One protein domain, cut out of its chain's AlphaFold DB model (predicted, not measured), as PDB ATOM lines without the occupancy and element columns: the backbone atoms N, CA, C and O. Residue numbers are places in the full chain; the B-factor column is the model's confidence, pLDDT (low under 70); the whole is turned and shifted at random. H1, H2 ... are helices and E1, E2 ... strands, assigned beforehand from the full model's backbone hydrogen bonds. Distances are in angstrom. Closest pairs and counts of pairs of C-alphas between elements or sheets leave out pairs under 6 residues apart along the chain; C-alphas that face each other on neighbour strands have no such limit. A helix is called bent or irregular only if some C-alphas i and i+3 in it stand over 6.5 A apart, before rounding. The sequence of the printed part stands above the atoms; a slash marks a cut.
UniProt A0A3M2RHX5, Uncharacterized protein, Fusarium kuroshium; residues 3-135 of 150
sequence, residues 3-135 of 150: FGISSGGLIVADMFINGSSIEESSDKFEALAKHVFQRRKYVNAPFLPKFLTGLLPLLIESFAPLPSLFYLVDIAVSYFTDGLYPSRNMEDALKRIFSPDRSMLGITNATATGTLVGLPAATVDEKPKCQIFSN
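AT A GLANCE: This is residues 3 to 135 of the 150 residues of an uncharacterized protein of Fusarium kuroshium (UniProt A0A3M2RHX5). A two-stranded hairpin, E1 and E2, has its strand E1 beside helix H1, and H1 gathers H2, H5 and H6 round it into a small cluster at one end of an elongated model. At the other end H3 and H4 make an open turn that touches no other helix, joined to the cluster by residues 37 to 49 and residues 81 to 86; residues 61 to 68 stick out. The printed part has 133 residues, with six named helices and then two named strands along the chain, the strands an antiparallel sheet; the class is mostly helix. The whole is loose, with a radius of gyration of the C-alphas of 19.8 A and spans of 62 by 37 by 26 A.

IN THESE COORDINATES: Strand E1 is residues 117 to 122, 17.1 A long from first to last C-alpha, and E2 is residues 130 to 134, 12.8 A, ending at C-alpha 134 at (-26.917, -5.662, 25.396). Helix H1, residues 7 to 17, is 15.0 A long and begins at C-alpha 7 at (-42.296, 0.012, 24.733). H2, residues 22 to 36, is 20.1 A long; H5, residues 87 to 98, is 16.4 A; H6, residues 108 to 113, is 8.8 A. H3, residues 50 to 62, is 19.3 A long and only just irregular: C-alphas 54 and 57 are 6.7 A apart. H4, residues 67 to 80, is 20.6 A long and begins at C-alpha 67 at (-64.810, 15.990, 39.249).

HOW THE PARTS SIT: E1 and E2 form a hairpin, antiparallel at 155 degrees, with N 119 and O 133 2.7 A apart and N 121 and O 131 2.8 A apart, both within hydrogen-bond range. The closest C-alphas of H1 and E1, Gly 9 and Leu 119, are 5.8 A apart. H1 is the hub, touching three helices. It touches H2 at a steep tilt of 54 degrees, opposite ways, closest at the C-alphas of Ile 11 and Ser 25, 5.5 A. It touches H6 about perpendicular, at 86 degrees, closest at the C-alphas of Phe 16 and Ala 110, 5.2 A. H1 and H5 only just touch, only at their ends, with 3 pairs of C-alphas within 8 A, the closest Asp 14 and Phe 98, 7.4 A. Residues 32 to 36 of H2 touch residues 89 to 93 of H5 at a shallow tilt of 28 degrees, opposite ways, closest at the C-alphas of Val 36 and Asn 89, 5.0 A. Helix packing is mostly crossed, but only just: 1 of 3 pairs is at a shallow tilt. H3 and H4 are only just apart, at 8.1 A. Every O i to N i+4 pair is within hydrogen-bond range in H1, H5 and H6; the counts are 10 of 11 in H2, 7 of 9 in H3 and 9 of 10 in H4.

THE WHOLE: The two C-alphas farthest apart, Ser 62 and Gly 114, are 62.8 A apart. The printed part has no cut, and the one long link is H2 to H3. The mean pLDDT of the printed part is 78.7; 41 residues are under 70, among them residues 41 to 50, 57 to 70 and 104 to 112.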
ATOM      1  N   PHE A   3     -32.281  -1.915  18.350       90.75
ATOM      2  CA  PHE A   3     -32.364  -1.127  19.574       90.75
ATOM      3  C   PHE A   3     -33.794  -0.665  19.794       90.75
ATOM      4  O   PHE A   3     -34.495  -0.348  18.833       90.75
ATOM      5  N   GLY A   4     -34.205  -0.569  21.054       89.94
ATOM      6  CA  GLY A   4     -35.513  -0.024  21.390       89.94
ATOM      7  C   GLY A   4     -35.537   0.608  22.773       89.94
ATOM      8  O   GLY A   4     -34.890   0.126  23.696       89.94
ATOM      9  N   ILE A   5     -36.303   1.690  22.907       90.44
ATOM     10  CA  ILE A   5     -36.478   2.447  24.153       90.44
ATOM     11  C   ILE A   5     -37.928   2.302  24.603       90.44
ATOM     12  O   ILE A   5     -38.833   2.312  23.764       90.44
ATOM     13  N   SER A   6     -38.163   2.203  25.915       89.44
ATOM     14  CA  SER A   6     -39.515   2.085  26.473       89.44
ATOM     15  C   SER A   6     -40.261   0.887  25.851       89.44
ATOM     16  O   SER A   6     -39.683  -0.195  25.731       89.44
ATOM     17  N   SER A   7     -41.509   1.054  25.409       90.56
ATOM     18  CA  SER A   7     -42.296   0.012  24.733       90.56
ATOM     19  C   SER A   7     -41.615  -0.566  23.487       90.56
ATOM     20  O   SER A   7     -41.693  -1.770  23.261       90.56
ATOM     21  N   GLY A   8     -40.882   0.244  22.718       91.31
ATOM     22  CA  GLY A   8     -40.113  -0.244  21.567       91.31
ATOM     23  C   GLY A   8     -38.982  -1.192  21.975       91.31
ATOM     24  O   GLY A   8     -38.683  -2.143  21.259       91.31
ATOM     25  N   GLY A   9     -38.389  -0.978  23.153       91.75
ATOM     26  CA  GLY A   9     -37.410  -1.899  23.735       91.75
ATOM     27  C   GLY A   9     -38.029  -3.244  24.090       91.75
ATOM     28  O   GLY A   9     -37.445  -4.284  23.806       91.75
ATOM     29  N   LEU A  10     -39.246  -3.233  24.634       91.56
ATOM     30  CA  LEU A  10     -39.979  -4.457  24.949       91.56
ATOM     31  C   LEU A  10     -40.343  -5.258  23.690       91.56
ATOM     32  O   LEU A  10     -40.174  -6.475  23.683       91.56
ATOM     33  N   ILE A  11     -40.764  -4.584  22.615       92.62
ATOM     34  CA  ILE A  11     -41.039  -5.219  21.314       92.62
ATOM     35  C   ILE A  11     -39.772  -5.873  20.758       92.62
ATOM     36  O   ILE A  11     -39.786  -7.055  20.427       92.62
ATOM     37  N   VAL A  12     -38.657  -5.135  20.715       91.31
ATOM     38  CA  VAL A  12     -37.363  -5.681  20.275       91.31
ATOM     39  C   VAL A  12     -36.958  -6.875  21.144       91.31
ATOM     40  O   VAL A  12     -36.522  -7.899  20.624       91.31
ATOM     41  N   ALA A  13     -37.135  -6.782  22.460       89.19
ATOM     42  CA  ALA A  13     -36.843  -7.884  23.361       89.19
ATOM     43  C   ALA A  13     -37.695  -9.125  23.042       89.19
ATOM     44  O   ALA A  13     -37.132 -10.208  22.940       89.19
ATOM     45  N   ASP A  14     -39.008  -9.007  22.825       90.44
ATOM     46  CA  ASP A  14     -39.874 -10.159  22.506       90.44
ATOM     47  C   ASP A  14     -39.505 -10.804  21.163       90.44
ATOM     48  O   ASP A  14     -39.329 -12.024  21.086       90.44
ATOM     49  N   MET A  15     -39.254  -9.990  20.134       89.62
ATOM     50  CA  MET A  15     -38.840 -10.477  18.813       89.62
ATOM     51  C   MET A  15     -37.578 -11.343  18.879       89.62
ATOM     52  O   MET A  15     -37.480 -12.386  18.229       89.62
ATOM     53  N   PHE A  16     -36.593 -10.933  19.679       86.88
ATOM     54  CA  PHE A  16     -35.294 -11.601  19.704       86.88
ATOM     55  C   PHE A  16     -35.144 -12.624  20.837       86.88
ATOM     56  O   PHE A  16     -34.400 -13.588  20.662       86.88
ATOM     57  N   ILE A  17     -35.861 -12.482  21.957       81.56
ATOM     58  CA  ILE A  17     -35.867 -13.446  23.075       81.56
ATOM     59  C   ILE A  17     -36.851 -14.585  22.821       81.56
ATOM     60  O   ILE A  17     -36.519 -15.746  23.070       81.56
ATOM     61  N   ASN A  18     -38.053 -14.267  22.348       84.62
ATOM     62  CA  ASN A  18     -39.125 -15.239  22.149       84.62
ATOM     63  C   ASN A  18     -39.300 -15.644  20.681       84.62
ATOM     64  O   ASN A  18     -39.942 -16.656  20.415       84.62
ATOM     65  N   GLY A  19     -38.688 -14.920  19.742       87.00
ATOM     66  CA  GLY A  19     -38.774 -15.236  18.315       87.00
ATOM     67  C   GLY A  19     -40.073 -14.784  17.654       87.00
ATOM     68  O   GLY A  19     -40.382 -15.242  16.558       87.00
ATOM     69  N   SER A  20     -40.828 -13.910  18.316       89.44
ATOM     70  CA  SER A  20     -42.095 -13.396  17.806       89.44
ATOM     71  C   SER A  20     -41.920 -12.465  16.611       89.44
ATOM     72  O   SER A  20     -40.895 -11.796  16.458       89.44
ATOM     73  N   SER A  21     -42.948 -12.394  15.763       93.06
ATOM     74  CA  SER A  21     -43.005 -11.363  14.723       93.06
ATOM     75  C   SER A  21     -43.237  -9.982  15.346       93.06
ATOM     76  O   SER A  21     -43.596  -9.861  16.524       93.06
ATOM     77  N   ILE A  22     -43.034  -8.920  14.565       92.81
ATOM     78  CA  ILE A  22     -43.281  -7.554  15.039       92.81
ATOM     79  C   ILE A  22     -44.770  -7.316  15.329       92.81
ATOM     80  O   ILE A  22     -45.098  -6.647  16.308       92.81
ATOM     81  N   GLU A  23     -45.661  -7.901  14.528       95.12
ATOM     82  CA  GLU A  23     -47.114  -7.842  14.710       95.12
ATOM     83  C   GLU A  23     -47.523  -8.571  15.989       95.12
ATOM     84  O   GLU A  23     -48.175  -7.984  16.846       95.12
ATOM     85  N   GLU A  24     -47.045  -9.806  16.179       94.12
ATOM     86  CA  GLU A  24     -47.348 -10.594  17.378       94.12
ATOM     87  C   GLU A  24     -46.842  -9.897  18.652       94.12
ATOM     88  O   GLU A  24     -47.549  -9.825  19.659       94.12
ATOM     89  N   SER A  25     -45.627  -9.341  18.598       93.06
ATOM     90  CA  SER A  25     -45.053  -8.572  19.706       93.06
ATOM     91  C   SER A  25     -45.907  -7.335  20.006       93.06
ATOM     92  O   SER A  25     -46.223  -7.056  21.164       93.06
ATOM     93  N   SER A  26     -46.323  -6.604  18.968       92.81
ATOM     94  CA  SER A  26     -47.148  -5.399  19.111       92.81
ATOM     95  C   SER A  26     -48.504  -5.717  19.742       92.81
ATOM     96  O   SER A  26     -48.883  -5.063  20.715       92.81
ATOM     97  N   ASP A  27     -49.176  -6.770  19.276       94.38
ATOM     98  CA  ASP A  27     -50.465  -7.216  19.810       94.38
ATOM     99  C   ASP A  27     -50.351  -7.638  21.284       94.38
ATOM    100  O   ASP A  27     -51.175  -7.251  22.123       94.38
ATOM    101  N   LYS A  28     -49.292  -8.382  21.640       92.44
ATOM    102  CA  LYS A  28     -49.015  -8.773  23.033       92.44
ATOM    103  C   LYS A  28     -48.836  -7.560  23.936       92.44
ATOM    104  O   LYS A  28     -49.450  -7.499  25.005       92.44
ATOM    105  N   PHE A  29     -48.003  -6.599  23.538       91.25
ATOM    106  CA  PHE A  29     -47.743  -5.422  24.366       91.25
ATOM    107  C   PHE A  29     -48.933  -4.463  24.415       91.25
ATOM    108  O   PHE A  29     -49.154  -3.861  25.467       91.25
ATOM    109  N   GLU A  30     -49.751  -4.370  23.365       92.19
ATOM    110  CA  GLU A  30     -51.022  -3.642  23.421       92.19
ATOM    111  C   GLU A  30     -51.987  -4.294  24.426       92.19
ATOM    112  O   GLU A  30     -52.579  -3.617  25.276       92.19
ATOM    113  N   ALA A  31     -52.118  -5.623  24.383       90.88
ATOM    114  CA  ALA A  31     -52.948  -6.363  25.326       90.88
ATOM    115  C   ALA A  31     -52.445  -6.208  26.772       90.88
ATOM    116  O   ALA A  31     -53.246  -5.989  27.688       90.88
ATOM    117  N   LEU A  32     -51.128  -6.259  26.995       88.94
ATOM    118  CA  LEU A  32     -50.541  -5.996  28.308       88.94
ATOM    119  C   LEU A  32     -50.765  -4.558  28.769       88.94
ATOM    120  O   LEU A  32     -51.101  -4.356  29.934       88.94
ATOM    121  N   ALA A  33     -50.630  -3.568  27.886       88.88
ATOM    122  CA  ALA A  33     -50.809  -2.157  28.224       88.88
ATOM    123  C   ALA A  33     -52.189  -1.893  28.851       88.88
ATOM    124  O   ALA A  33     -52.285  -1.170  29.845       88.88
ATOM    125  N   LYS A  34     -53.241  -2.564  28.358       88.88
ATOM    126  CA  LYS A  34     -54.613  -2.490  28.909       88.88
ATOM    127  C   LYS A  34     -54.722  -2.971  30.368       88.88
ATOM    128  O   LYS A  34     -55.633  -2.561  31.087       88.88
ATOM    129  N   HIS A  35     -53.803  -3.823  30.815       84.19
ATOM    130  CA  HIS A  35     -53.750  -4.352  32.184       84.19
ATOM    131  C   HIS A  35     -52.743  -3.592  33.054       84.19
ATOM    132  O   HIS A  35     -52.995  -3.318  34.228       84.19
ATOM    133  N   VAL A  36     -51.611  -3.220  32.462       87.44
ATOM    134  CA  VAL A  36     -50.521  -2.489  33.104       87.44
ATOM    135  C   VAL A  36     -50.959  -1.083  33.503       87.44
ATOM    136  O   VAL A  36     -50.782  -0.685  34.655       87.44
ATOM    137  N   PHE A  37     -51.585  -0.347  32.583       86.88
ATOM    138  CA  PHE A  37     -51.970   1.051  32.783       86.88
ATOM    139  C   PHE A  37     -53.363   1.200  33.404       86.88
ATOM    140  O   PHE A  37     -54.124   2.112  33.083       86.88
ATOM    141  N   GLN A  38     -53.705   0.307  34.333       84.12
ATOM    142  CA  GLN A  38     -54.889   0.475  35.164       84.12
ATOM    143  C   GLN A  38     -54.567   1.415  36.322       84.12
ATOM    144  O   GLN A  38     -53.729   1.117  37.177       84.12
ATOM    145  N   ARG A  39     -55.237   2.573  36.343       75.56
ATOM    146  CA  ARG A  39     -55.074   3.570  37.406       75.56
ATOM    147  C   ARG A  39     -55.371   2.936  38.763       75.56
ATOM    148  O   ARG A  39     -56.353   2.202  38.916       75.56
ATOM    149  N   ARG A  40     -54.534   3.239  39.757       70.19
ATOM    150  CA  ARG A  40     -54.741   2.788  41.135       70.19
ATOM    151  C   ARG A  40     -56.104   3.287  41.627       70.19
ATOM    152  O   ARG A  40     -56.314   4.484  41.761       70.19
ATOM    153  N   LYS A  41     -57.032   2.370  41.909       66.06
ATOM    154  CA  LYS A  41     -58.273   2.706  42.621       66.06
ATOM    155  C   LYS A  41     -57.932   2.913  44.099       66.06
ATOM    156  O   LYS A  41     -57.138   2.145  44.642       66.06
ATOM    157  N   TYR A  42     -58.524   3.935  44.718       58.84
ATOM    158  CA  TYR A  42     -58.273   4.545  46.042       58.84
ATOM    159  C   TYR A  42     -58.187   3.630  47.288       58.84
ATOM    160  O   TYR A  42     -58.152   4.108  48.417       58.84
ATOM    161  N   VAL A  43     -58.143   2.313  47.124       53.81
ATOM    162  CA  VAL A  43     -58.368   1.337  48.192       53.81
ATOM    163  C   VAL A  43     -57.120   1.086  49.048       53.81
ATOM    164  O   VAL A  43     -57.242   0.557  50.140       53.81
ATOM    165  N   ASN A  44     -55.918   1.479  48.610       53.38
ATOM    166  CA  ASN A  44     -54.683   1.247  49.373       53.38
ATOM    167  C   ASN A  44     -53.660   2.373  49.158       53.38
ATOM    168  O   ASN A  44     -52.655   2.199  48.462       53.38
ATOM    169  N   ALA A  45     -53.931   3.539  49.746       60.22
ATOM    170  CA  ALA A  45     -52.905   4.547  49.994       60.22
ATOM    171  C   ALA A  45     -52.071   4.089  51.210       60.22
ATOM    172  O   ALA A  45     -52.614   4.041  52.313       60.22
ATOM    173  N   PRO A  46     -50.784   3.726  51.047       57.97
ATOM    174  CA  PRO A  46     -49.973   3.139  52.121       57.97
ATOM    175  C   PRO A  46     -49.724   4.097  53.300       57.97
ATOM    176  O   PRO A  46     -49.394   3.654  54.394       57.97
ATOM    177  N   PHE A  47     -49.910   5.399  53.082       63.38
ATOM    178  CA  PHE A  47     -49.743   6.469  54.066       63.38
ATOM    179  C   PHE A  47     -51.047   6.860  54.782       63.38
ATOM    180  O   PHE A  47     -51.007   7.646  55.727       63.38
ATOM    181  N   LEU A  48     -52.203   6.346  54.345       62.81
ATOM    182  CA  LEU A  48     -53.492   6.674  54.951       62.81
ATOM    183  C   LEU A  48     -53.854   5.595  55.985       62.81
ATOM    184  O   LEU A  48     -53.842   4.406  55.652       62.81
ATOM    185  N   PRO A  49     -54.174   5.952  57.241       69.00
ATOM    186  CA  PRO A  49     -54.552   4.954  58.230       69.00
ATOM    187  C   PRO A  49     -55.850   4.256  57.800       69.00
ATOM    188  O   PRO A  49     -56.767   4.890  57.282       69.00
ATOM    189  N   LYS A  50     -55.938   2.941  58.043       68.50
ATOM    190  CA  LYS A  50     -56.992   2.050  57.505       68.50
ATOM    191  C   LYS A  50     -58.426   2.547  57.728       68.50
ATOM    192  O   LYS A  50     -59.300   2.283  56.908       68.50
ATOM    193  N   PHE A  51     -58.674   3.272  58.821       73.81
ATOM    194  CA  PHE A  51     -59.988   3.850  59.111       73.81
ATOM    195  C   PHE A  51     -60.351   4.995  58.148       73.81
ATOM    196  O   PHE A  51     -61.488   5.067  57.692       73.81
ATOM    197  N   LEU A  52     -59.385   5.846  57.776       68.75
ATOM    198  CA  LEU A  52     -59.565   6.894  56.767       68.75
ATOM    199  C   LEU A  52     -59.734   6.281  55.376       68.75
ATOM    200  O   LEU A  52     -60.550   6.768  54.606       68.75
ATOM    201  N   THR A  53     -59.038   5.180  55.072       66.31
ATOM    202  CA  THR A  53     -59.228   4.422  53.823       66.31
ATOM    203  C   THR A  53     -60.655   3.888  53.687       66.31
ATOM    204  O   THR A  53     -61.208   3.907  52.592       66.31
ATOM    205  N   GLY A  54     -61.267   3.445  54.791       68.12
ATOM    206  CA  GLY A  54     -62.667   3.008  54.821       68.12
ATOM    207  C   GLY A  54     -63.683   4.155  54.770       68.12
ATOM    208  O   GLY A  54     -64.787   3.964  54.272       68.12
ATOM    209  N   LEU A  55     -63.312   5.347  55.247       72.38
ATOM    210  CA  LEU A  55     -64.172   6.537  55.264       72.38
ATOM    211  C   LEU A  55     -64.087   7.355  53.962       72.38
ATOM    212  O   LEU A  55     -65.025   8.071  53.616       72.38
ATOM    213  N   LEU A  56     -62.988   7.222  53.213       70.81
ATOM    214  CA  LEU A  56     -62.744   7.938  51.962       70.81
ATOM    215  C   LEU A  56     -63.869   7.738  50.929       70.81
ATOM    216  O   LEU A  56     -64.358   8.747  50.434       70.81
ATOM    217  N   PRO A  57     -64.356   6.513  50.635       67.19
ATOM    218  CA  PRO A  57     -65.445   6.312  49.676       67.19
ATOM    219  C   PRO A  57     -66.729   7.037  50.095       67.19
ATOM    220  O   PRO A  57     -67.413   7.612  49.258       67.19
ATOM    221  N   LEU A  58     -67.009   7.081  51.401       69.62
ATOM    222  CA  LEU A  58     -68.203   7.706  51.971       69.62
ATOM    223  C   LEU A  58     -68.144   9.243  51.902       69.62
ATOM    224  O   LEU A  58     -69.151   9.897  51.629       69.62
ATOM    225  N   LEU A  59     -66.952   9.826  52.093       66.69
ATOM    226  CA  LEU A  59     -66.711  11.253  51.854       66.69
ATOM    227  C   LEU A  59     -66.796  11.594  50.363       66.69
ATOM    228  O   LEU A  59     -67.410  12.588  49.996       66.69
ATOM    229  N   ILE A  60     -66.214  10.761  49.502       63.38
ATOM    230  CA  ILE A  60     -66.246  10.929  48.045       63.38
ATOM    231  C   ILE A  60     -67.702  10.938  47.537       63.38
ATOM    232  O   ILE A  60     -68.066  11.827  46.767       63.38
ATOM    233  N   GLU A  61     -68.549  10.017  48.006       66.00
ATOM    234  CA  GLU A  61     -69.972   9.977  47.635       66.00
ATOM    235  C   GLU A  61     -70.772  11.165  48.188       66.00
ATOM    236  O   GLU A  61     -71.630  11.701  47.489       66.00
ATOM    237  N   SER A  62     -70.450  11.634  49.398       68.88
ATOM    238  CA  SER A  62     -71.129  12.782  50.025       68.88
ATOM    239  C   SER A  62     -70.834  14.126  49.338       68.88
ATOM    240  O   SER A  62     -71.582  15.083  49.529       68.88
ATOM    241  N   PHE A  63     -69.754  14.218  48.553       63.06
ATOM    242  CA  PHE A  63     -69.290  15.450  47.894       63.06
ATOM    243  C   PHE A  63     -69.417  15.436  46.356       63.06
ATOM    244  O   PHE A  63     -68.962  16.372  45.689       63.06
ATOM    245  N   ALA A  64     -70.036  14.415  45.752       60.41
ATOM    246  CA  ALA A  64     -70.271  14.408  44.305       60.41
ATOM    247  C   ALA A  64     -71.355  15.449  43.931       60.41
ATOM    248  O   ALA A  64     -72.451  15.398  44.490       60.41
ATOM    249  N   PRO A  65     -71.062  16.403  43.010       57.50
ATOM    250  CA  PRO A  65     -70.411  16.133  41.727       57.50
ATOM    251  C   PRO A  65     -69.265  17.114  41.380       57.50
ATOM    252  O   PRO A  65     -69.345  17.824  40.377       57.50
ATOM    253  N   LEU A  66     -68.183  17.175  42.166       62.97
ATOM    254  CA  LEU A  66     -66.987  17.963  41.805       62.97
ATOM    255  C   LEU A  66     -65.857  17.081  41.227       62.97
ATOM    256  O   LEU A  66     -64.972  16.651  41.968       62.97
ATOM    257  N   PRO A  67     -65.828  16.827  39.900       61.72
ATOM    258  CA  PRO A  67     -64.810  15.990  39.249       61.72
ATOM    259  C   PRO A  67     -63.362  16.490  39.419       61.72
ATOM    260  O   PRO A  67     -62.424  15.700  39.326       61.72
ATOM    261  N   SER A  68     -63.159  17.779  39.704       68.75
ATOM    262  CA  SER A  68     -61.835  18.385  39.902       68.75
ATOM    263  C   SER A  68     -61.147  17.956  41.203       68.75
ATOM    264  O   SER A  68     -59.927  17.796  41.222       68.75
ATOM    265  N   LEU A  69     -61.904  17.727  42.281       67.25
ATOM    266  CA  LEU A  69     -61.348  17.305  43.570       67.25
ATOM    267  C   LEU A  69     -60.767  15.889  43.492       67.25
ATOM    268  O   LEU A  69     -59.658  15.665  43.967       67.25
ATOM    269  N   PHE A  70     -61.449  14.960  42.814       68.12
ATOM    270  CA  PHE A  70     -60.936  13.599  42.608       68.12
ATOM    271  C   PHE A  70     -59.624  13.589  41.823       68.12
ATOM    272  O   PHE A  70     -58.691  12.878  42.184       68.12
ATOM    273  N   TYR A  71     -59.500  14.439  40.803       70.44
ATOM    274  CA  TYR A  71     -58.263  14.545  40.034       70.44
ATOM    275  C   TYR A  71     -57.074  15.019  40.888       70.44
ATOM    276  O   TYR A  71     -55.976  14.476  40.769       70.44
ATOM    277  N   LEU A  72     -57.291  15.991  41.782       75.19
ATOM    278  CA  LEU A  72     -56.253  16.471  42.701       75.19
ATOM    279  C   LEU A  72     -55.856  15.416  43.737       75.19
ATOM    280  O   LEU A  72     -54.669  15.269  44.026       75.19
ATOM    281  N   VAL A  73     -56.823  14.660  44.266       72.00
ATOM    282  CA  VAL A  73     -56.532  13.547  45.182       72.00
ATOM    283  C   VAL A  73     -55.737  12.463  44.458       72.00
ATOM    284  O   VAL A  73     -54.749  11.983  45.007       72.00
ATOM    285  N   ASP A  74     -56.089  12.117  43.219       67.31
ATOM    286  CA  ASP A  74     -55.308  11.164  42.430       67.31
ATOM    287  C   ASP A  74     -53.872  11.645  42.180       67.31
ATOM    288  O   ASP A  74     -52.941  10.844  42.258       67.31
ATOM    289  N   ILE A  75     -53.678  12.935  41.875       72.38
ATOM    290  CA  ILE A  75     -52.336  13.511  41.720       72.38
ATOM    291  C   ILE A  75     -51.565  13.382  43.033       72.38
ATOM    292  O   ILE A  75     -50.449  12.862  43.024       72.38
ATOM    293  N   ALA A  76     -52.164  13.788  44.156       72.00
ATOM    294  CA  ALA A  76     -51.533  13.691  45.469       72.00
ATOM    295  C   ALA A  76     -51.159  12.239  45.802       72.00
ATOM    296  O   ALA A  76     -50.020  11.965  46.168       72.00
ATOM    297  N   VAL A  77     -52.074  11.286  45.598       68.56
ATOM    298  CA  VAL A  77     -51.798   9.858  45.800       68.56
ATOM    299  C   VAL A  77     -50.662   9.397  44.891       68.56
ATOM    300  O   VAL A  77     -49.738   8.764  45.387       68.56
ATOM    301  N   SER A  78     -50.679   9.749  43.602       66.75
ATOM    302  CA  SER A  78     -49.620   9.352  42.664       66.75
ATOM    303  C   SER A  78     -48.244   9.905  43.047       66.75
ATOM    304  O   SER A  78     -47.255   9.186  42.927       66.75
ATOM    305  N   TYR A  79     -48.193  11.131  43.578       69.62
ATOM    306  CA  TYR A  79     -46.982  11.741  44.120       69.62
ATOM    307  C   TYR A  79     -46.445  10.961  45.328       69.62
ATOM    308  O   TYR A  79     -45.258  10.658  45.388       69.62
ATOM    309  N   PHE A  80     -47.316  10.569  46.263       70.12
ATOM    310  CA  PHE A  80     -46.908   9.803  47.447       70.12
ATOM    311  C   PHE A  80     -46.644   8.314  47.174       70.12
ATOM    312  O   PHE A  80     -45.984   7.663  47.982       70.12
ATOM    313  N   THR A  81     -47.167   7.749  46.081       64.56
ATOM    314  CA  THR A  81     -46.969   6.332  45.721       64.56
ATOM    315  C   THR A  81     -45.977   6.107  44.585       64.56
ATOM    316  O   THR A  81     -45.986   5.017  44.014       64.56
ATOM    317  N   ASP A  82     -45.153   7.109  44.269       71.94
ATOM    318  CA  ASP A  82     -44.085   7.034  43.262       71.94
ATOM    319  C   ASP A  82     -44.587   6.584  41.871       71.94
ATOM    320  O   ASP A  82     -43.958   5.803  41.159       71.94
ATOM    321  N   GLY A  83     -45.791   7.030  41.491       76.06
ATOM    322  CA  GLY A  83     -46.371   6.728  40.184       76.06
ATOM    323  C   GLY A  83     -47.895   6.644  40.149       76.06
ATOM    324  O   GLY A  83     -48.570   6.340  41.134       76.06
ATOM    325  N   LEU A  84     -48.445   6.884  38.954       78.19
ATOM    326  CA  LEU A  84     -49.881   6.788  38.655       78.19
ATOM    327  C   LEU A  84     -50.379   5.332  38.578       78.19
ATOM    328  O   LEU A  84     -51.550   5.043  38.849       78.19
ATOM    329  N   TYR A  85     -49.482   4.417  38.209       82.44
ATOM    330  CA  TYR A  85     -49.771   3.007  37.976       82.44
ATOM    331  C   TYR A  85     -49.006   2.139  38.978       82.44
ATOM    332  O   TYR A  85     -47.847   2.433  39.273       82.44
ATOM    333  N   PRO A  86     -49.608   1.066  39.513       81.31
ATOM    334  CA  PRO A  86     -48.883   0.124  40.358       81.31
ATOM    335  C   PRO A  86     -47.739  -0.549  39.584       81.31
ATOM    336  O   PRO A  86     -47.985  -1.236  38.593       81.31
ATOM    337  N   SER A  87     -46.499  -0.418  40.066       82.81
ATOM    338  CA  SER A  87     -45.312  -1.059  39.471       82.81
ATOM    339  C   SER A  87     -45.448  -2.580  39.363       82.81
ATOM    340  O   SER A  87     -45.040  -3.171  38.366       82.81
ATOM    341  N   ARG A  88     -46.122  -3.208  40.334       84.25
ATOM    342  CA  ARG A  88     -46.426  -4.644  40.333       84.25
ATOM    343  C   ARG A  88     -47.141  -5.103  39.060       84.25
ATOM    344  O   ARG A  88     -46.838  -6.178  38.562       84.25
ATOM    345  N   ASN A  89     -48.048  -4.296  38.505       87.81
ATOM    346  CA  ASN A  89     -48.758  -4.674  37.283       87.81
ATOM    347  C   ASN A  89     -47.792  -4.760  36.092       87.81
ATOM    348  O   ASN A  89     -47.921  -5.668  35.276       87.81
ATOM    349  N   MET A  90     -46.823  -3.836  36.003       87.88
ATOM    350  CA  MET A  90     -45.761  -3.878  34.989       87.88
ATOM    351  C   MET A  90     -44.861  -5.093  35.188       87.88
ATOM    352  O   MET A  90     -44.600  -5.821  34.238       87.88
ATOM    353  N   GLU A  91     -44.412  -5.332  36.418       88.31
ATOM    354  CA  GLU A  91     -43.515  -6.442  36.735       88.31
ATOM    355  C   GLU A  91     -44.163  -7.806  36.446       88.31
ATOM    356  O   GLU A  91     -43.567  -8.638  35.763       88.31
ATOM    357  N   ASP A  92     -45.402  -8.015  36.900       89.00
ATOM    358  CA  ASP A  92     -46.152  -9.253  36.670       89.00
ATOM    359  C   ASP A  92     -46.410  -9.472  35.166       89.00
ATOM    360  O   ASP A  92     -46.291 -10.593  34.667       89.00
ATOM    361  N   ALA A  93     -46.703  -8.403  34.418       89.31
ATOM    362  CA  ALA A  93     -46.884  -8.452  32.968       89.31
ATOM    363  C   ALA A  93     -45.592  -8.826  32.224       89.31
ATOM    364  O   ALA A  93     -45.609  -9.706  31.360       89.31
ATOM    365  N   LEU A  94     -44.465  -8.207  32.585       89.88
ATOM    366  CA  LEU A  94     -43.161  -8.495  31.985       89.88
ATOM    367  C   LEU A  94     -42.696  -9.918  32.304       89.88
ATOM    368  O   LEU A  94     -42.260 -10.627  31.399       89.88
ATOM    369  N   LYS A  95     -42.862 -10.381  33.551       89.50
ATOM    370  CA  LYS A  95     -42.567 -11.773  33.936       89.50
ATOM    371  C   LYS A  95     -43.381 -12.778  33.129       89.50
ATOM    372  O   LYS A  95     -42.875 -13.851  32.814       89.50
ATOM    373  N   ARG A  96     -44.621 -12.438  32.772       88.00
ATOM    374  CA  ARG A  96     -45.495 -13.313  31.982       88.00
ATOM    375  C   ARG A  96     -45.016 -13.494  30.540       88.00
ATOM    376  O   ARG A  96     -45.193 -14.578  30.000       88.00
ATOM    377  N   ILE A  97     -44.419 -12.463  29.935       86.88
ATOM    378  CA  ILE A  97     -43.873 -12.533  28.567       86.88
ATOM    379  C   ILE A  97     -42.466 -13.118  28.551       86.88
ATOM    380  O   ILE A  97     -42.165 -13.997  27.747       86.88
ATOM    381  N   PHE A  98     -41.590 -12.626  29.423       86.00
ATOM    382  CA  PHE A  98     -40.169 -12.949  29.342       86.00
ATOM    383  C   PHE A  98     -39.775 -14.168  30.170       86.00
ATOM    384  O   PHE A  98     -38.707 -14.718  29.940       86.00
ATOM    385  N   SER A  99     -40.655 -14.658  31.049       83.12
ATOM    386  CA  SER A  99     -40.343 -15.635  32.100       83.12
ATOM    387  C   SER A  99     -39.292 -15.108  33.095       83.12
ATOM    388  O   SER A  99     -38.333 -14.447  32.704       83.12
ATOM    389  N   PRO A 100     -39.430 -15.389  34.400       77.62
ATOM    390  CA  PRO A 100     -38.495 -14.880  35.408       77.62
ATOM    391  C   PRO A 100     -37.064 -15.422  35.247       77.62
ATOM    392  O   PRO A 100     -36.120 -14.775  35.686       77.62
ATOM    393  N   ASP A 101     -36.904 -16.573  34.590       75.75
ATOM    394  CA  ASP A 101     -35.625 -17.285  34.493       75.75
ATOM    395  C   ASP A 101     -34.827 -16.958  33.219       75.75
ATOM    396  O   ASP A 101     -33.737 -17.499  33.013       75.75
ATOM    397  N   ARG A 102     -35.343 -16.095  32.330       71.81
ATOM    398  CA  ARG A 102     -34.631 -15.738  31.094       71.81
ATOM    399  C   ARG A 102     -33.733 -14.528  31.296       71.81
ATOM    400  O   ARG A 102     -34.151 -13.469  31.751       71.81
ATOM    401  N   SER A 103     -32.486 -14.686  30.868       70.44
ATOM    402  CA  SER A 103     -31.489 -13.621  30.821       70.44
ATOM    403  C   SER A 103     -31.390 -13.022  29.418       70.44
ATOM    404  O   SER A 103     -31.529 -13.733  28.423       70.44
ATOM    405  N   MET A 104     -31.026 -11.738  29.332       66.38
ATOM    406  CA  MET A 104     -30.616 -11.079  28.081       66.38
ATOM    407  C   MET A 104     -29.364 -11.694  27.433       66.38
ATOM    408  O   MET A 104     -29.006 -11.321  26.320       66.38
ATOM    409  N   LEU A 105     -28.684 -12.622  28.107       64.12
ATOM    410  CA  LEU A 105     -27.592 -13.410  27.530       64.12
ATOM    411  C   LEU A 105     -28.060 -14.790  27.038       64.12
ATOM    412  O   LEU A 105     -27.367 -15.426  26.255       64.12
ATOM    413  N   GLY A 106     -29.250 -15.240  27.447       58.09
ATOM    414  CA  GLY A 106     -29.868 -16.501  27.019       58.09
ATOM    415  C   GLY A 106     -30.705 -16.371  25.744       58.09
ATOM    416  O   GLY A 106     -31.660 -17.123  25.559       58.09
ATOM    417  N   ILE A 107     -30.405 -15.383  24.895       63.28
ATOM    418  CA  ILE A 107     -31.216 -15.027  23.726       63.28
ATOM    419  C   ILE A 107     -30.940 -16.009  22.588       63.28
ATOM    420  O   ILE A 107     -30.027 -15.824  21.779       63.28
ATOM    421  N   THR A 108     -31.743 -17.065  22.517       62.22
ATOM    422  CA  THR A 108     -31.595 -18.139  21.528       62.22
ATOM    423  C   THR A 108     -31.775 -17.640  20.094       62.22
ATOM    424  O   THR A 108     -30.955 -17.963  19.236       62.22
ATOM    425  N   ASN A 109     -32.775 -16.793  19.827       65.56
ATOM    426  CA  ASN A 109     -33.082 -16.364  18.458       65.56
ATOM    427  C   ASN A 109     -32.110 -15.293  17.923       65.56
ATOM    428  O   ASN A 109     -31.716 -15.321  16.755       65.56
ATOM    429  N   ALA A 110     -31.655 -14.371  18.776       63.09
ATOM    430  CA  ALA A 110     -30.593 -13.433  18.404       63.09
ATOM    431  C   ALA A 110     -29.260 -14.141  18.144       63.09
ATOM    432  O   ALA A 110     -28.567 -13.781  17.199       63.09
ATOM    433  N   THR A 111     -28.923 -15.167  18.934       66.00
ATOM    434  CA  THR A 111     -27.706 -15.968  18.719       66.00
ATOM    435  C   THR A 111     -27.787 -16.737  17.401       66.00
ATOM    436  O   THR A 111     -26.839 -16.709  16.623       66.00
ATOM    437  N   ALA A 112     -28.942 -17.343  17.098       67.81
ATOM    438  CA  ALA A 112     -29.166 -18.063  15.843       67.81
ATOM    439  C   ALA A 112     -29.058 -17.167  14.596       67.81
ATOM    440  O   ALA A 112     -28.632 -17.625  13.539       67.81
ATOM    441  N   THR A 113     -29.423 -15.888  14.712       73.19
ATOM    442  CA  THR A 113     -29.390 -14.918  13.601       73.19
ATOM    443  C   THR A 113     -28.147 -14.024  13.597       73.19
ATOM    444  O   THR A 113     -27.999 -13.198  12.699       73.19
ATOM    445  N   GLY A 114     -27.266 -14.139  14.598       78.25
ATOM    446  CA  GLY A 114     -26.137 -13.221  14.791       78.25
ATOM    447  C   GLY A 114     -26.559 -11.771  15.077       78.25
ATOM    448  O   GLY A 114     -25.799 -10.835  14.818       78.25
ATOM    449  N   THR A 115     -27.779 -11.545  15.573       83.31
ATOM    450  CA  THR A 115     -28.316 -10.193  15.760       83.31
ATOM    451  C   THR A 115     -27.839  -9.566  17.070       83.31
ATOM    452  O   THR A 115     -28.080 -10.077  18.161       83.31
ATOM    453  N   LEU A 116     -27.225  -8.387  16.971       86.56
ATOM    454  CA  LEU A 116     -26.886  -7.543  18.122       86.56
ATOM    455  C   LEU A 116     -28.124  -6.779  18.613       86.56
ATOM    456  O   LEU A 116     -28.733  -6.048  17.825       86.56
ATOM    457  N   VAL A 117     -28.476  -6.929  19.889       86.62
ATOM    458  CA  VAL A 117     -29.650  -6.330  20.543       86.62
ATOM    459  C   VAL A 117     -29.207  -5.470  21.722       86.62
ATOM    460  O   VAL A 117     -28.405  -5.919  22.545       86.62
ATOM    461  N   GLY A 118     -29.748  -4.254  21.819       88.38
ATOM    462  CA  GLY A 118     -29.482  -3.328  22.918       88.38
ATOM    463  C   GLY A 118     -30.733  -2.615  23.443       88.38
ATOM    464  O   GLY A 118     -31.599  -2.190  22.679       88.38
ATOM    465  N   LEU A 119     -30.800  -2.447  24.761       90.62
ATOM    466  CA  LEU A 119     -31.857  -1.762  25.501       90.62
ATOM    467  C   LEU A 119     -31.224  -0.641  26.339       90.62
ATOM    468  O   LEU A 119     -30.638  -0.918  27.390       90.62
ATOM    469  N   PRO A 120     -31.279   0.621  25.885       90.94
ATOM    470  CA  PRO A 120     -30.809   1.748  26.671       90.94
ATOM    471  C   PRO A 120     -31.777   2.053  27.822       90.94
ATOM    472  O   PRO A 120     -32.999   2.038  27.660       90.94
ATOM    473  N   ALA A 121     -31.216   2.384  28.977       90.12
ATOM    474  CA  ALA A 121     -31.920   2.804  30.178       90.12
ATOM    475  C   ALA A 121     -31.142   3.927  30.874       90.12
ATOM    476  O   ALA A 121     -29.917   3.996  30.793       90.12
ATOM    477  N   ALA A 122     -31.846   4.807  31.580       89.81
ATOM    478  CA  ALA A 122     -31.221   5.826  32.416       89.81
ATOM    479  C   ALA A 122     -31.236   5.383  33.882       89.81
ATOM    480  O   ALA A 122     -32.258   4.896  34.368       89.81
ATOM    481  N   THR A 123     -30.121   5.562  34.592       87.06
ATOM    482  CA  THR A 123     -30.113   5.421  36.053       87.06
ATOM    483  C   THR A 123     -30.692   6.650  36.729       87.06
ATOM    484  O   THR A 123     -30.575   7.769  36.234       87.06
ATOM    485  N   VAL A 124     -31.270   6.422  37.903       82.94
ATOM    486  CA  VAL A 124     -31.784   7.463  38.800       82.94
ATOM    487  C   VAL A 124     -30.852   7.699  40.000       82.94
ATOM    488  O   VAL A 124     -31.309   8.121  41.055       82.94
ATOM    489  N   ASP A 125     -29.550   7.399  39.864       83.44
ATOM    490  CA  ASP A 125     -28.556   7.701  40.910       83.44
ATOM    491  C   ASP A 125     -28.179   9.197  40.933       83.44
ATOM    492  O   ASP A 125     -28.567   9.950  40.039       83.44
ATOM    493  N   GLU A 126     -27.425   9.634  41.952       81.50
ATOM    494  CA  GLU A 126     -26.984  11.033  42.131       81.50
ATOM    495  C   GLU A 126     -26.339  11.649  40.874       81.50
ATOM    496  O   GLU A 126     -26.370  12.866  40.678       81.50
ATOM    497  N   LYS A 127     -25.756  10.819  40.006       88.00
ATOM    498  CA  LYS A 127     -25.209  11.161  38.696       88.00
ATOM    499  C   LYS A 127     -25.864  10.267  37.636       88.00
ATOM    500  O   LYS A 127     -25.314   9.210  37.318       88.00
ATOM    501  N   PRO A 128     -26.984  10.704  37.031       83.94
ATOM    502  CA  PRO A 128     -27.681   9.938  36.007       83.94
ATOM    503  C   PRO A 128     -26.740   9.517  34.879       83.94
ATOM    504  O   PRO A 128     -26.023  10.340  34.302       83.94
ATOM    505  N   LYS A 129     -26.747   8.227  34.552       89.75
ATOM    506  CA  LYS A 129     -25.961   7.654  33.457       89.75
ATOM    507  C   LYS A 129     -26.874   6.927  32.491       89.75
ATOM    508  O   LYS A 129     -27.802   6.227  32.893       89.75
ATOM    509  N   CYS A 130     -26.558   7.056  31.209       87.56
ATOM    510  CA  CYS A 130     -27.081   6.158  30.194       87.56
ATOM    511  C   CYS A 130     -26.374   4.804  30.342       87.56
ATOM    512  O   CYS A 130     -25.150   4.726  30.228       87.56
ATOM    513  N   GLN A 131     -27.141   3.757  30.623       88.50
ATOM    514  CA  GLN A 131     -26.700   2.369  30.580       88.50
ATOM    515  C   GLN A 131     -27.320   1.684  29.368       88.50
ATOM    516  O   GLN A 131     -28.466   1.944  29.019       88.50
ATOM    517  N   ILE A 132     -26.568   0.793  28.729       88.69
ATOM    518  CA  ILE A 132     -27.063  -0.026  27.624       88.69
ATOM    519  C   ILE A 132     -26.966  -1.476  28.067       88.69
ATOM    520  O   ILE A 132     -25.869  -1.984  28.289       88.69
ATOM    521  N   PHE A 133     -28.113  -2.136  28.182       86.94
ATOM    522  CA  PHE A 133     -28.160  -3.578  28.354       86.94
ATOM    523  C   PHE A 133     -28.107  -4.220  26.976       86.94
ATOM    524  O   PHE A 133     -28.977  -3.966  26.147       86.94
ATOM    525  N   SER A 134     -27.095  -5.034  26.703       86.62
ATOM    526  CA  SER A 134     -26.917  -5.662  25.396       86.62
ATOM    527  C   SER A 134     -26.618  -7.148  25.509       86.62
ATOM    528  O   SER A 134     -26.066  -7.614  26.503       86.62
ATOM    529  N   ASN A 135     -26.965  -7.896  24.459       82.88
ATOM    530  CA  ASN A 135     -26.584  -9.307  24.325       82.88
ATOM    531  C   ASN A 135     -25.130  -9.497  23.857       82.88
ATOM    532  O   ASN A 135     -24.660 -10.622  23.719       82.88
TER     533      ASN A 135